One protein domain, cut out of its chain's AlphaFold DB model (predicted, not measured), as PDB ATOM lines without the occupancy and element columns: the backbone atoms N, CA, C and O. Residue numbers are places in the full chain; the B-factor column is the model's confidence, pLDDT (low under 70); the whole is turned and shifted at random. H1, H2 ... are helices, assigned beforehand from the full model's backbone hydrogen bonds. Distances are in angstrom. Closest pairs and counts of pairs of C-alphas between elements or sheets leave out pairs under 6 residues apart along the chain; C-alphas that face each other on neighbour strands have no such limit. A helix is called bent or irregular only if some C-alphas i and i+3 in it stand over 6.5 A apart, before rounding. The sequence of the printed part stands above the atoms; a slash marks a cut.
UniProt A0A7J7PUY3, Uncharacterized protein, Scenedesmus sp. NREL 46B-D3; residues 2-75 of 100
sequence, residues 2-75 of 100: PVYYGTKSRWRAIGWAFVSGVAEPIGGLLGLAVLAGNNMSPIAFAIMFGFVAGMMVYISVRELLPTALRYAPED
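AT A GLANCE: This is residues 2 to 75 of the 100 residues of an uncharacterized protein of Scenedesmus sp. NREL 46B-D3 (UniProt A0A7J7PUY3). Picture a wide-open U: two long helices, H3 and H2, are its arms, running opposite ways with an empty gap between them, and residues 36 to 41 join them at the closed end. The short helix H1 packs on the far end of H2, at the mouth of the U, while residues 72 to 75 trail off beyond H3. The printed part has 74 residues with three named helices, in the order H1, H2, H3, and no named strand; the class is all helix. The whole is extended, with a radius of gyration of the C-alphas of 17.6 A and spans of 49 by 30 by 18 A.

IN THESE COORDINATES: Find C-alpha 42 at (-48.782, -51.185, 14.615); from there H3, residues 42 to 71, runs 41.6 A to C-alpha 71 at (-11.958, -45.698, -3.984). H3 is neither bent nor irregular, but only just: C-alphas 62 and 65 are 6.4 A apart. H2, residues 10 to 35, begins at C-alpha 10 at (-17.297, -27.994, -5.700) and is 38.2 A long. It too is neither bent nor irregular, but only just, with C-alphas 21 and 24 6.0 A apart. H1 is residues 2 to 7.

HOW THE PARTS SIT: H3 touches no helix; it is apart from H2 and from H1. H1 touches H2, which meets it with residues 10 to 16 alone; look at the closest C-alphas, those of Tyr 4 and Ala 13, 5.2 A apart. These two run opposite ways at a steep tilt of 46 degrees. In H1 every O i to N i+4 pair is within hydrogen-bond range; in H2 20 of 22 are, and in H3 23 of 26.

THE WHOLE: The C-alphas farthest apart, those of Gly 37 and Glu 74, are 52.6 A apart. The printed part has no cut. The link from H1 to H2 is tight, and that from H2 to H3 is short, with 6 residues. Mean pLDDT of the printed part is 80.5; look for values under 70 at residues 2 to 9, 36 to 40 and 72 to 75.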
ATOM      1  N   PRO A   2     -21.348 -37.676  -8.973       56.56
ATOM      2  CA  PRO A   2     -21.625 -37.477 -10.410       56.56
ATOM      3  C   PRO A   2     -21.777 -35.995 -10.801       56.56
ATOM      4  O   PRO A   2     -21.275 -35.562 -11.832       56.56
ATOM      5  N   VAL A   3     -22.351 -35.182  -9.906       59.31
ATOM      6  CA  VAL A   3     -22.479 -33.724 -10.078       59.31
ATOM      7  C   VAL A   3     -21.120 -33.004 -10.093       59.31
ATOM      8  O   VAL A   3     -20.941 -32.016 -10.796       59.31
ATOM      9  N   TYR A   4     -20.121 -33.502  -9.356       57.44
ATOM     10  CA  TYR A   4     -18.794 -32.878  -9.325       57.44
ATOM     11  C   TYR A   4     -18.019 -33.133 -10.624       57.44
ATOM     12  O   TYR A   4     -17.458 -32.201 -11.197       57.44
ATOM     13  N   TYR A   5     -18.055 -34.372 -11.126       56.09
ATOM     14  CA  TYR A   5     -17.385 -34.749 -12.374       56.09
ATOM     15  C   TYR A   5     -18.041 -34.129 -13.618       56.09
ATOM     16  O   TYR A   5     -17.332 -33.809 -14.569       56.09
ATOM     17  N   GLY A   6     -19.358 -33.887 -13.601       60.00
ATOM     18  CA  GLY A   6     -20.069 -33.233 -14.707       60.00
ATOM     19  C   GLY A   6     -19.998 -31.701 -14.711       60.00
ATOM     20  O   GLY A   6     -20.094 -31.091 -15.771       60.00
ATOM     21  N   THR A   7     -19.835 -31.047 -13.553       59.56
ATOM     22  CA  THR A   7     -19.917 -29.573 -13.452       59.56
ATOM     23  C   THR A   7     -18.595 -28.891 -13.067       59.56
ATOM     24  O   THR A   7     -18.525 -27.665 -13.110       59.56
ATOM     25  N   LYS A   8     -17.547 -29.640 -12.672       63.44
ATOM     26  CA  LYS A   8     -16.226 -29.136 -12.208       63.44
ATOM     27  C   LYS A   8     -16.261 -28.111 -11.054       63.44
ATOM     28  O   LYS A   8     -15.222 -27.583 -10.666       63.44
ATOM     29  N   SER A   9     -17.426 -27.844 -10.460       68.75
ATOM     30  CA  SER A   9     -17.604 -26.878  -9.372       68.75
ATOM     31  C   SER A   9     -18.010 -27.573  -8.073       68.75
ATOM     32  O   SER A   9     -19.111 -28.115  -7.947       68.75
ATOM     33  N   ARG A  10     -17.115 -27.502  -7.081       70.69
ATOM     34  CA  ARG A  10     -17.297 -27.994  -5.700       70.69
ATOM     35  C   ARG A  10     -18.566 -27.462  -5.028       70.69
ATOM     36  O   ARG A  10     -19.261 -28.215  -4.358       70.69
ATOM     37  N   TRP A  11     -18.914 -26.203  -5.281       76.31
ATOM     38  CA  TRP A  11     -20.062 -25.539  -4.657       76.31
ATOM     39  C   TRP A  11     -21.404 -26.100  -5.122       76.31
ATOM     40  O   TRP A  11     -22.314 -26.268  -4.316       76.31
ATOM     41  N   ARG A  12     -21.521 -26.464  -6.404       72.69
ATOM     42  CA  ARG A  12     -22.745 -27.093  -6.918       72.69
ATOM     43  C   ARG A  12     -22.904 -28.511  -6.379       72.69
ATOM     44  O   ARG A  12     -23.996 -28.871  -5.963       72.69
ATOM     45  N   ALA A  13     -21.824 -29.292  -6.317       77.12
ATOM     46  CA  ALA A  13     -21.875 -30.641  -5.751       77.12
ATOM     47  C   ALA A  13     -22.301 -30.644  -4.271       77.12
ATOM     48  O   ALA A  13     -23.104 -31.488  -3.881       77.12
ATOM     49  N   ILE A  14     -21.813 -29.682  -3.479       80.12
ATOM     50  CA  ILE A  14     -22.224 -29.501  -2.078       80.12
ATOM     51  C   ILE A  14     -23.688 -29.059  -1.992       80.12
ATOM     52  O   ILE A  14     -24.439 -29.636  -1.215       80.12
ATOM     53  N   GLY A  15     -24.122 -28.101  -2.819       84.56
ATOM     54  CA  GLY A  15     -25.518 -27.651  -2.840       84.56
ATOM     55  C   GLY A  15     -26.506 -28.787  -3.126       84.56
ATOM     56  O   GLY A  15     -27.483 -28.952  -2.405       84.56
ATOM     57  N   TRP A  16     -26.213 -29.632  -4.118       82.25
ATOM     58  CA  TRP A  16     -27.049 -30.796  -4.433       82.25
ATOM     59  C   TRP A  16     -27.024 -31.872  -3.336       82.25
ATOM     60  O   TRP A  16     -28.060 -32.468  -3.050       82.25
ATOM     61  N   ALA A  17     -25.876 -32.100  -2.686       84.81
ATOM     62  CA  ALA A  17     -25.792 -33.011  -1.543       84.81
ATOM     63  C   ALA A  17     -26.601 -32.496  -0.341       84.81
ATOM     64  O   ALA A  17     -27.290 -33.272   0.314       84.81
ATOM     65  N   PHE A  18     -26.574 -31.185  -0.093       86.31
ATOM     66  CA  PHE A  18     -27.351 -30.552   0.968       86.31
ATOM     67  C   PHE A  18     -28.856 -30.673   0.717       86.31
ATOM     68  O   PHE A  18     -29.591 -31.077   1.611       86.31
ATOM     69  N   VAL A  19     -29.315 -30.414  -0.513       87.81
ATOM     70  CA  VAL A  19     -30.730 -30.591  -0.888       87.81
ATOM     71  C   VAL A  19     -31.187 -32.039  -0.676       87.81
ATOM     72  O   VAL A  19     -32.269 -32.258  -0.141       87.81
ATOM     73  N   SER A  20     -30.353 -33.023  -1.027       87.12
ATOM     74  CA  SER A  20     -30.650 -34.436  -0.757       87.12
ATOM     75  C   SER A  20     -30.711 -34.742   0.741       87.12
ATOM     76  O   SER A  20     -31.622 -35.440   1.168       87.12
ATOM     77  N   GLY A  21     -29.773 -34.223   1.539       87.50
ATOM     78  CA  GLY A  21     -29.752 -34.454   2.989       87.50
ATOM     79  C   GLY A  21     -30.911 -33.779   3.727       87.50
ATOM     80  O   GLY A  21     -31.378 -34.283   4.739       87.50
ATOM     81  N   VAL A  22     -31.429 -32.666   3.200       92.75
ATOM     82  CA  VAL A  22     -32.613 -31.978   3.742       92.75
ATOM     83  C   VAL A  22     -33.915 -32.737   3.436       92.75
ATOM     84  O   VAL A  22     -34.922 -32.528   4.115       92.75
ATOM     85  N   ALA A  23     -33.919 -33.674   2.484       90.25
ATOM     86  CA  ALA A  23     -35.103 -34.478   2.188       90.25
ATOM     87  C   ALA A  23     -35.523 -35.380   3.367       90.25
ATOM     88  O   ALA A  23     -36.718 -35.531   3.618       90.25
ATOM     89  N   GLU A  24     -34.567 -35.928   4.125       88.38
ATOM     90  CA  GLU A  24     -34.828 -36.783   5.295       88.38
ATOM     91  C   GLU A  24     -35.566 -36.055   6.439       88.38
ATOM     92  O   GLU A  24     -36.630 -36.533   6.847       88.38
ATOM     93  N   PRO A  25     -35.107 -34.890   6.949       90.00
ATOM     94  CA  PRO A  25     -35.826 -34.163   7.995       90.00
ATOM     95  C   PRO A  25     -37.172 -33.614   7.513       90.00
ATOM     96  O   PRO A  25     -38.127 -33.604   8.289       90.00
ATOM     97  N   ILE A  26     -37.293 -33.209   6.241       92.50
ATOM     98  CA  ILE A  26     -38.593 -32.820   5.673       92.50
ATOM     99  C   ILE A  26     -39.547 -34.018   5.672       92.50
ATOM    100  O   ILE A  26     -40.691 -33.886   6.108       92.50
ATOM    101  N   GLY A  27     -39.082 -35.192   5.239       86.81
ATOM    102  CA  GLY A  27     -39.857 -36.429   5.287       86.81
ATOM    103  C   GLY A  27     -40.288 -36.798   6.708       86.81
ATOM    104  O   GLY A  27     -41.441 -37.170   6.915       86.81
ATOM    105  N   GLY A  28     -39.407 -36.622   7.698       87.12
ATOM    106  CA  GLY A  28     -39.719 -36.840   9.113       87.12
ATOM    107  C   GLY A  28     -40.774 -35.872   9.659       87.12
ATOM    108  O   GLY A  28     -41.710 -36.302  10.333       87.12
ATOM    109  N   LEU A  29     -40.678 -34.581   9.327       89.19
ATOM    110  CA  LEU A  29     -41.667 -33.571   9.723       89.19
ATOM    111  C   LEU A  29     -43.033 -33.816   9.074       89.19
ATOM    112  O   LEU A  29     -44.056 -33.711   9.748       89.19
ATOM    113  N   LEU A  30     -43.056 -34.179   7.789       86.19
ATOM    114  CA  LEU A  30     -44.288 -34.564   7.098       86.19
ATOM    115  C   LEU A  30     -44.879 -35.845   7.689       86.19
ATOM    116  O   LEU A  30     -46.084 -35.908   7.923       86.19
ATOM    117  N   GLY A  31     -44.037 -36.838   7.991       83.75
ATOM    118  CA  GLY A  31     -44.442 -38.054   8.689       83.75
ATOM    119  C   GLY A  31     -45.084 -37.745  10.038       83.75
ATOM    120  O   GLY A  31     -46.162 -38.255  10.326       83.75
ATOM    121  N   LEU A  32     -44.486 -36.848  10.827       83.00
ATOM    122  CA  LEU A  32     -45.031 -36.409  12.111       83.00
ATOM    123  C   LEU A  32     -46.352 -35.643  11.949       83.00
ATOM    124  O   LEU A  32     -47.292 -35.913  12.686       83.00
ATOM    125  N   ALA A  33     -46.462 -34.744  10.969       83.81
ATOM    126  CA  ALA A  33     -47.693 -33.997  10.705       83.81
ATOM    127  C   ALA A  33     -48.858 -34.906  10.272       83.81
ATOM    128  O   ALA A  33     -49.995 -34.691  10.688       83.81
ATOM    129  N   VAL A  34     -48.580 -35.935   9.467       80.12
ATOM    130  CA  VAL A  34     -49.589 -36.902   9.003       80.12
ATOM    131  C   VAL A  34     -49.969 -37.898  10.106       80.12
ATOM    132  O   VAL A  34     -51.146 -38.224  10.255       80.12
ATOM    133  N   LEU A  35     -49.006 -38.368  10.905       73.19
ATOM    134  CA  LEU A  35     -49.255 -39.330  11.989       73.19
ATOM    135  C   LEU A  35     -49.839 -38.685  13.249       73.19
ATOM    136  O   LEU A  35     -50.551 -39.366  13.980       73.19
ATOM    137  N   ALA A  36     -49.604 -37.392  13.498       66.75
ATOM    138  CA  ALA A  36     -50.146 -36.689  14.665       66.75
ATOM    139  C   ALA A  36     -51.686 -36.716  14.734       66.75
ATOM    140  O   ALA A  36     -52.247 -36.572  15.817       66.75
ATOM    141  N   GLY A  37     -52.367 -36.906  13.598       63.69
ATOM    142  CA  GLY A  37     -53.828 -36.980  13.521       63.69
ATOM    143  C   GLY A  37     -54.418 -38.388  13.404       63.69
ATOM    144  O   GLY A  37     -55.638 -38.517  13.467       63.69
ATOM    145  N   ASN A  38     -53.610 -39.440  13.211       59.12
ATOM    146  CA  ASN A  38     -54.123 -40.771  12.873       59.12
ATOM    147  C   ASN A  38     -53.377 -41.880  13.634       59.12
ATOM    148  O   ASN A  38     -52.179 -42.079  13.437       59.12
ATOM    149  N   ASN A  39     -54.102 -42.650  14.455       64.44
ATOM    150  CA  ASN A  39     -53.603 -43.861  15.116       64.44
ATOM    151  C   ASN A  39     -53.346 -44.959  14.067       64.44
ATOM    152  O   ASN A  39     -54.148 -45.878  13.887       64.44
ATOM    153  N   MET A  40     -52.237 -44.856  13.329       66.44
ATOM    154  CA  MET A  40     -51.837 -45.899  12.390       66.44
ATOM    155  C   MET A  40     -51.628 -47.222  13.135       66.44
ATOM    156  O   MET A  40     -51.021 -47.270  14.205       66.44
ATOM    157  N   SER A  41     -52.141 -48.305  12.549       78.44
ATOM    158  CA  SER A  41     -52.020 -49.647  13.117       78.44
ATOM    159  C   SER A  41     -50.541 -50.039  13.282       78.44
ATOM    160  O   SER A  41     -49.759 -49.815  12.352       78.44
ATOM    161  N   PRO A  42     -50.147 -50.688  14.397       83.00
ATOM    162  CA  PRO A  42     -48.782 -51.185  14.615       83.00
ATOM    163  C   PRO A  42     -48.244 -52.039  13.456       83.00
ATOM    164  O   PRO A  42     -47.052 -52.026  13.162       83.00
ATOM    165  N   ILE A  43     -49.135 -52.742  12.753       87.88
ATOM    166  CA  ILE A  43     -48.799 -53.569  11.587       87.88
ATOM    167  C   ILE A  43     -48.332 -52.705  10.408       87.88
ATOM    168  O   ILE A  43     -47.378 -53.065   9.724       87.88
ATOM    169  N   ALA A  44     -48.959 -51.548  10.185       84.88
ATOM    170  CA  ALA A  44     -48.567 -50.638   9.111       84.88
ATOM    171  C   ALA A  44     -47.163 -50.065   9.359       84.88
ATOM    172  O   ALA A  44     -46.347 -50.023   8.440       84.88
ATOM    173  N   PHE A  45     -46.852 -49.710  10.610       85.12
ATOM    174  CA  PHE A  45     -45.500 -49.310  10.999       85.12
ATOM    175  C   PHE A  45     -44.486 -50.432  10.797       85.12
ATOM    176  O   PHE A  45     -43.435 -50.189  10.210       85.12
ATOM    177  N   ALA A  46     -44.800 -51.659  11.220       88.69
ATOM    178  CA  ALA A  46     -43.900 -52.798  11.056       88.69
ATOM    179  C   ALA A  46     -43.570 -53.065   9.576       88.69
ATOM    180  O   ALA A  46     -42.407 -53.271   9.232       88.69
ATOM    181  N   ILE A  47     -44.572 -53.001   8.692       92.00
ATOM    182  CA  ILE A  47     -44.385 -53.176   7.244       92.00
ATOM    183  C   ILE A  47     -43.534 -52.040   6.665       92.00
ATOM    184  O   ILE A  47     -42.571 -52.305   5.947       92.00
ATOM    185  N   MET A  48     -43.848 -50.782   6.992       89.50
ATOM    186  CA  MET A  48     -43.114 -49.617   6.487       89.50
ATOM    187  C   MET A  48     -41.657 -49.611   6.956       89.50
ATOM    188  O   MET A  48     -40.749 -49.472   6.137       89.50
ATOM    189  N   PHE A  49     -41.413 -49.813   8.253       89.00
ATOM    190  CA  PHE A  49     -40.057 -49.884   8.795       89.00
ATOM    191  C   PHE A  49     -39.289 -51.088   8.249       89.00
ATOM    192  O   PHE A  49     -38.120 -50.936   7.903       89.00
ATOM    193  N   GLY A  50     -39.931 -52.251   8.100       93.62
ATOM    194  CA  GLY A  50     -39.312 -53.425   7.481       93.62
ATOM    195  C   GLY A  50     -38.902 -53.170   6.028       93.62
ATOM    196  O   GLY A  50     -37.792 -53.517   5.625       93.62
ATOM    197  N   PHE A  51     -39.758 -52.499   5.257       94.62
ATOM    198  CA  PHE A  51     -39.470 -52.135   3.871       94.62
ATOM    199  C   PHE A  51     -38.314 -51.130   3.764       94.62
ATOM    200  O   PHE A  51     -37.372 -51.346   2.998       94.62
ATOM    201  N   VAL A  52     -38.337 -50.063   4.569       92.25
ATOM    202  CA  VAL A  52     -37.261 -49.058   4.611       92.25
ATOM    203  C   VAL A  52     -35.940 -49.681   5.066       92.25
ATOM    204  O   VAL A  52     -34.911 -49.449   4.430       92.25
ATOM    205  N   ALA A  53     -35.960 -50.521   6.104       92.62
ATOM    206  CA  ALA A  53     -34.777 -51.243   6.566       92.62
ATOM    207  C   ALA A  53     -34.194 -52.132   5.454       92.62
ATOM    208  O   ALA A  53     -32.988 -52.095   5.208       92.62
ATOM    209  N   GLY A  54     -35.043 -52.863   4.725       93.69
ATOM    210  CA  GLY A  54     -34.622 -53.680   3.586       93.69
ATOM    211  C   GLY A  54     -33.960 -52.863   2.471       93.69
ATOM    212  O   GLY A  54     -32.879 -53.228   2.002       93.69
ATOM    213  N   MET A  55     -34.558 -51.732   2.083       94.38
ATOM    214  CA  MET A  55     -33.978 -50.837   1.072       94.38
ATOM    215  C   MET A  55     -32.614 -50.285   1.505       94.38
ATOM    216  O   MET A  55     -31.666 -50.316   0.719       94.38
ATOM    217  N   MET A  56     -32.483 -49.832   2.755       92.31
ATOM    218  CA  MET A  56     -31.230 -49.266   3.271       92.31
ATOM    219  C   MET A  56     -30.107 -50.304   3.351       92.31
ATOM    220  O   MET A  56     -28.962 -50.000   3.000       92.31
ATOM    221  N   VAL A  57     -30.421 -51.541   3.748       92.31
ATOM    222  CA  VAL A  57     -29.456 -52.652   3.729       92.31
ATOM    223  C   VAL A  57     -29.014 -52.950   2.297       92.31
ATOM    224  O   VAL A  57     -27.813 -53.075   2.046       92.31
ATOM    225  N   TYR A  58     -29.953 -53.004   1.347       94.12
ATOM    226  CA  TYR A  58     -29.630 -53.241  -0.059       94.12
ATOM    227  C   TYR A  58     -28.689 -52.165  -0.613       94.12
ATOM    228  O   TYR A  58     -27.623 -52.508  -1.124       94.12
ATOM    229  N   ILE A  59     -29.031 -50.882  -0.453       91.38
ATOM    230  CA  ILE A  59     -28.211 -49.740  -0.897       91.38
ATOM    231  C   ILE A  59     -26.817 -49.797  -0.257       91.38
ATOM    232  O   ILE A  59     -25.798 -49.667  -0.938       91.38
ATOM    233  N   SER A  60     -26.746 -50.069   1.046       90.19
ATOM    234  CA  SER A  60     -25.473 -50.115   1.773       90.19
ATOM    235  C   SER A  60     -24.546 -51.217   1.261       90.19
ATOM    236  O   SER A  60     -23.365 -50.970   1.013       90.19
ATOM    237  N   VAL A  61     -25.071 -52.426   1.052       88.94
ATOM    238  CA  VAL A  61     -24.271 -53.581   0.615       88.94
ATOM    239  C   VAL A  61     -23.935 -53.509  -0.875       88.94
ATOM    240  O   VAL A  61     -22.828 -53.865  -1.276       88.94
ATOM    241  N   ARG A  62     -24.884 -53.079  -1.712       89.50
ATOM    242  CA  ARG A  62     -24.768 -53.159  -3.177       89.50
ATOM    243  C   ARG A  62     -24.207 -51.907  -3.824       89.50
ATOM    244  O   ARG A  62     -23.653 -52.021  -4.912       89.50
ATOM    245  N   GLU A  63     -24.347 -50.746  -3.197       87.12
ATOM    246  CA  GLU A  63     -23.888 -49.480  -3.769       87.12
ATOM    247  C   GLU A  63     -22.775 -48.868  -2.927       87.12
ATOM    248  O   GLU A  63     -21.687 -48.625  -3.452       87.12
ATOM    249  N   LEU A  64     -22.993 -48.666  -1.623       86.94
ATOM    250  CA  LEU A  64     -22.023 -47.967  -0.772       86.94
ATOM    251  C   LEU A  64     -20.737 -48.779  -0.564       86.94
ATOM    252  O   LEU A  64     -19.648 -48.251  -0.792       86.94
ATOM    253  N   LEU A  65     -20.845 -50.060  -0.194       84.81
ATOM    254  CA  LEU A  65     -19.692 -50.935   0.053       84.81
ATOM    255  C   LEU A  65     -18.771 -51.107  -1.180       84.81
ATOM    256  O   LEU A  65     -17.569 -50.861  -1.050       84.81
ATOM    257  N   PRO A  66     -19.264 -51.468  -2.385       84.69
ATOM    258  CA  PRO A  66     -18.398 -51.586  -3.559       84.69
ATOM    259  C   PRO A  66     -17.849 -50.235  -4.014       84.69
ATOM    260  O   PRO A  66     -16.724 -50.172  -4.509       84.69
ATOM    261  N   THR A  67     -18.601 -49.146  -3.818       84.50
ATOM    262  CA  THR A  67     -18.091 -47.796  -4.074       84.50
ATOM    263  C   THR A  67     -16.913 -47.493  -3.147       84.50
ATOM    264  O   THR A  67     -15.865 -47.072  -3.628       84.50
ATOM    265  N   ALA A  68     -17.027 -47.775  -1.845       82.44
ATOM    266  CA  ALA A  68     -15.949 -47.563  -0.880       82.44
ATOM    267  C   ALA A  68     -14.686 -48.376  -1.219       82.44
ATOM    268  O   ALA A  68     -13.590 -47.817  -1.238       82.44
ATOM    269  N   LEU A  69     -14.839 -49.658  -1.568       81.81
ATOM    270  CA  LEU A  69     -13.721 -50.526  -1.970       81.81
ATOM    271  C   LEU A  69     -13.048 -50.067  -3.272       81.81
ATOM    272  O   LEU A  69     -11.834 -50.161  -3.406       81.81
ATOM    273  N   ARG A  70     -13.815 -49.529  -4.229       79.88
ATOM    274  CA  ARG A  70     -13.261 -48.998  -5.485       79.88
ATOM    275  C   ARG A  70     -12.387 -47.759  -5.269       79.88
ATOM    276  O   ARG A  70     -11.452 -47.546  -6.037       79.88
ATOM    277  N   TYR A  71     -12.703 -46.929  -4.274       73.25
ATOM    278  CA  TYR A  71     -11.958 -45.698  -3.984       73.25
ATOM    279  C   TYR A  71     -10.794 -45.891  -3.001       73.25
ATOM    280  O   TYR A  71      -9.900 -45.048  -2.976       73.25
ATOM    281  N   ALA A  72     -10.768 -46.986  -2.238       67.38
ATOM    282  CA  ALA A  72      -9.676 -47.349  -1.333       67.38
ATOM    283  C   ALA A  72      -9.151 -48.769  -1.655       67.38
ATOM    284  O   ALA A  72      -9.504 -49.722  -0.959       67.38
ATOM    285  N   PRO A  73      -8.356 -48.924  -2.735       61.69
ATOM    286  CA  PRO A  73      -7.893 -50.228  -3.225       61.69
ATOM    287  C   PRO A  73      -6.793 -50.878  -2.366       61.69
ATOM    288  O   PRO A  73      -6.644 -52.096  -2.407       61.69
ATOM    289  N   GLU A  74      -6.047 -50.093  -1.582       60.59
ATOM    290  CA  GLU A  74      -5.056 -50.573  -0.610       60.59
ATOM    291  C   GLU A  74      -5.646 -50.514   0.811       60.59
ATOM    292  O   GLU A  74      -5.920 -49.446   1.354       60.59
ATOM    293  N   ASP A  75      -5.821 -51.698   1.395       54.81
ATOM    294  CA  ASP A  75      -5.922 -51.995   2.824       54.81
ATOM    295  C   ASP A  75      -7.201 -51.686   3.632       54.81
ATOM    296  O   ASP A  75      -7.762 -50.596   3.637       54.81
TER     297      ASP A  75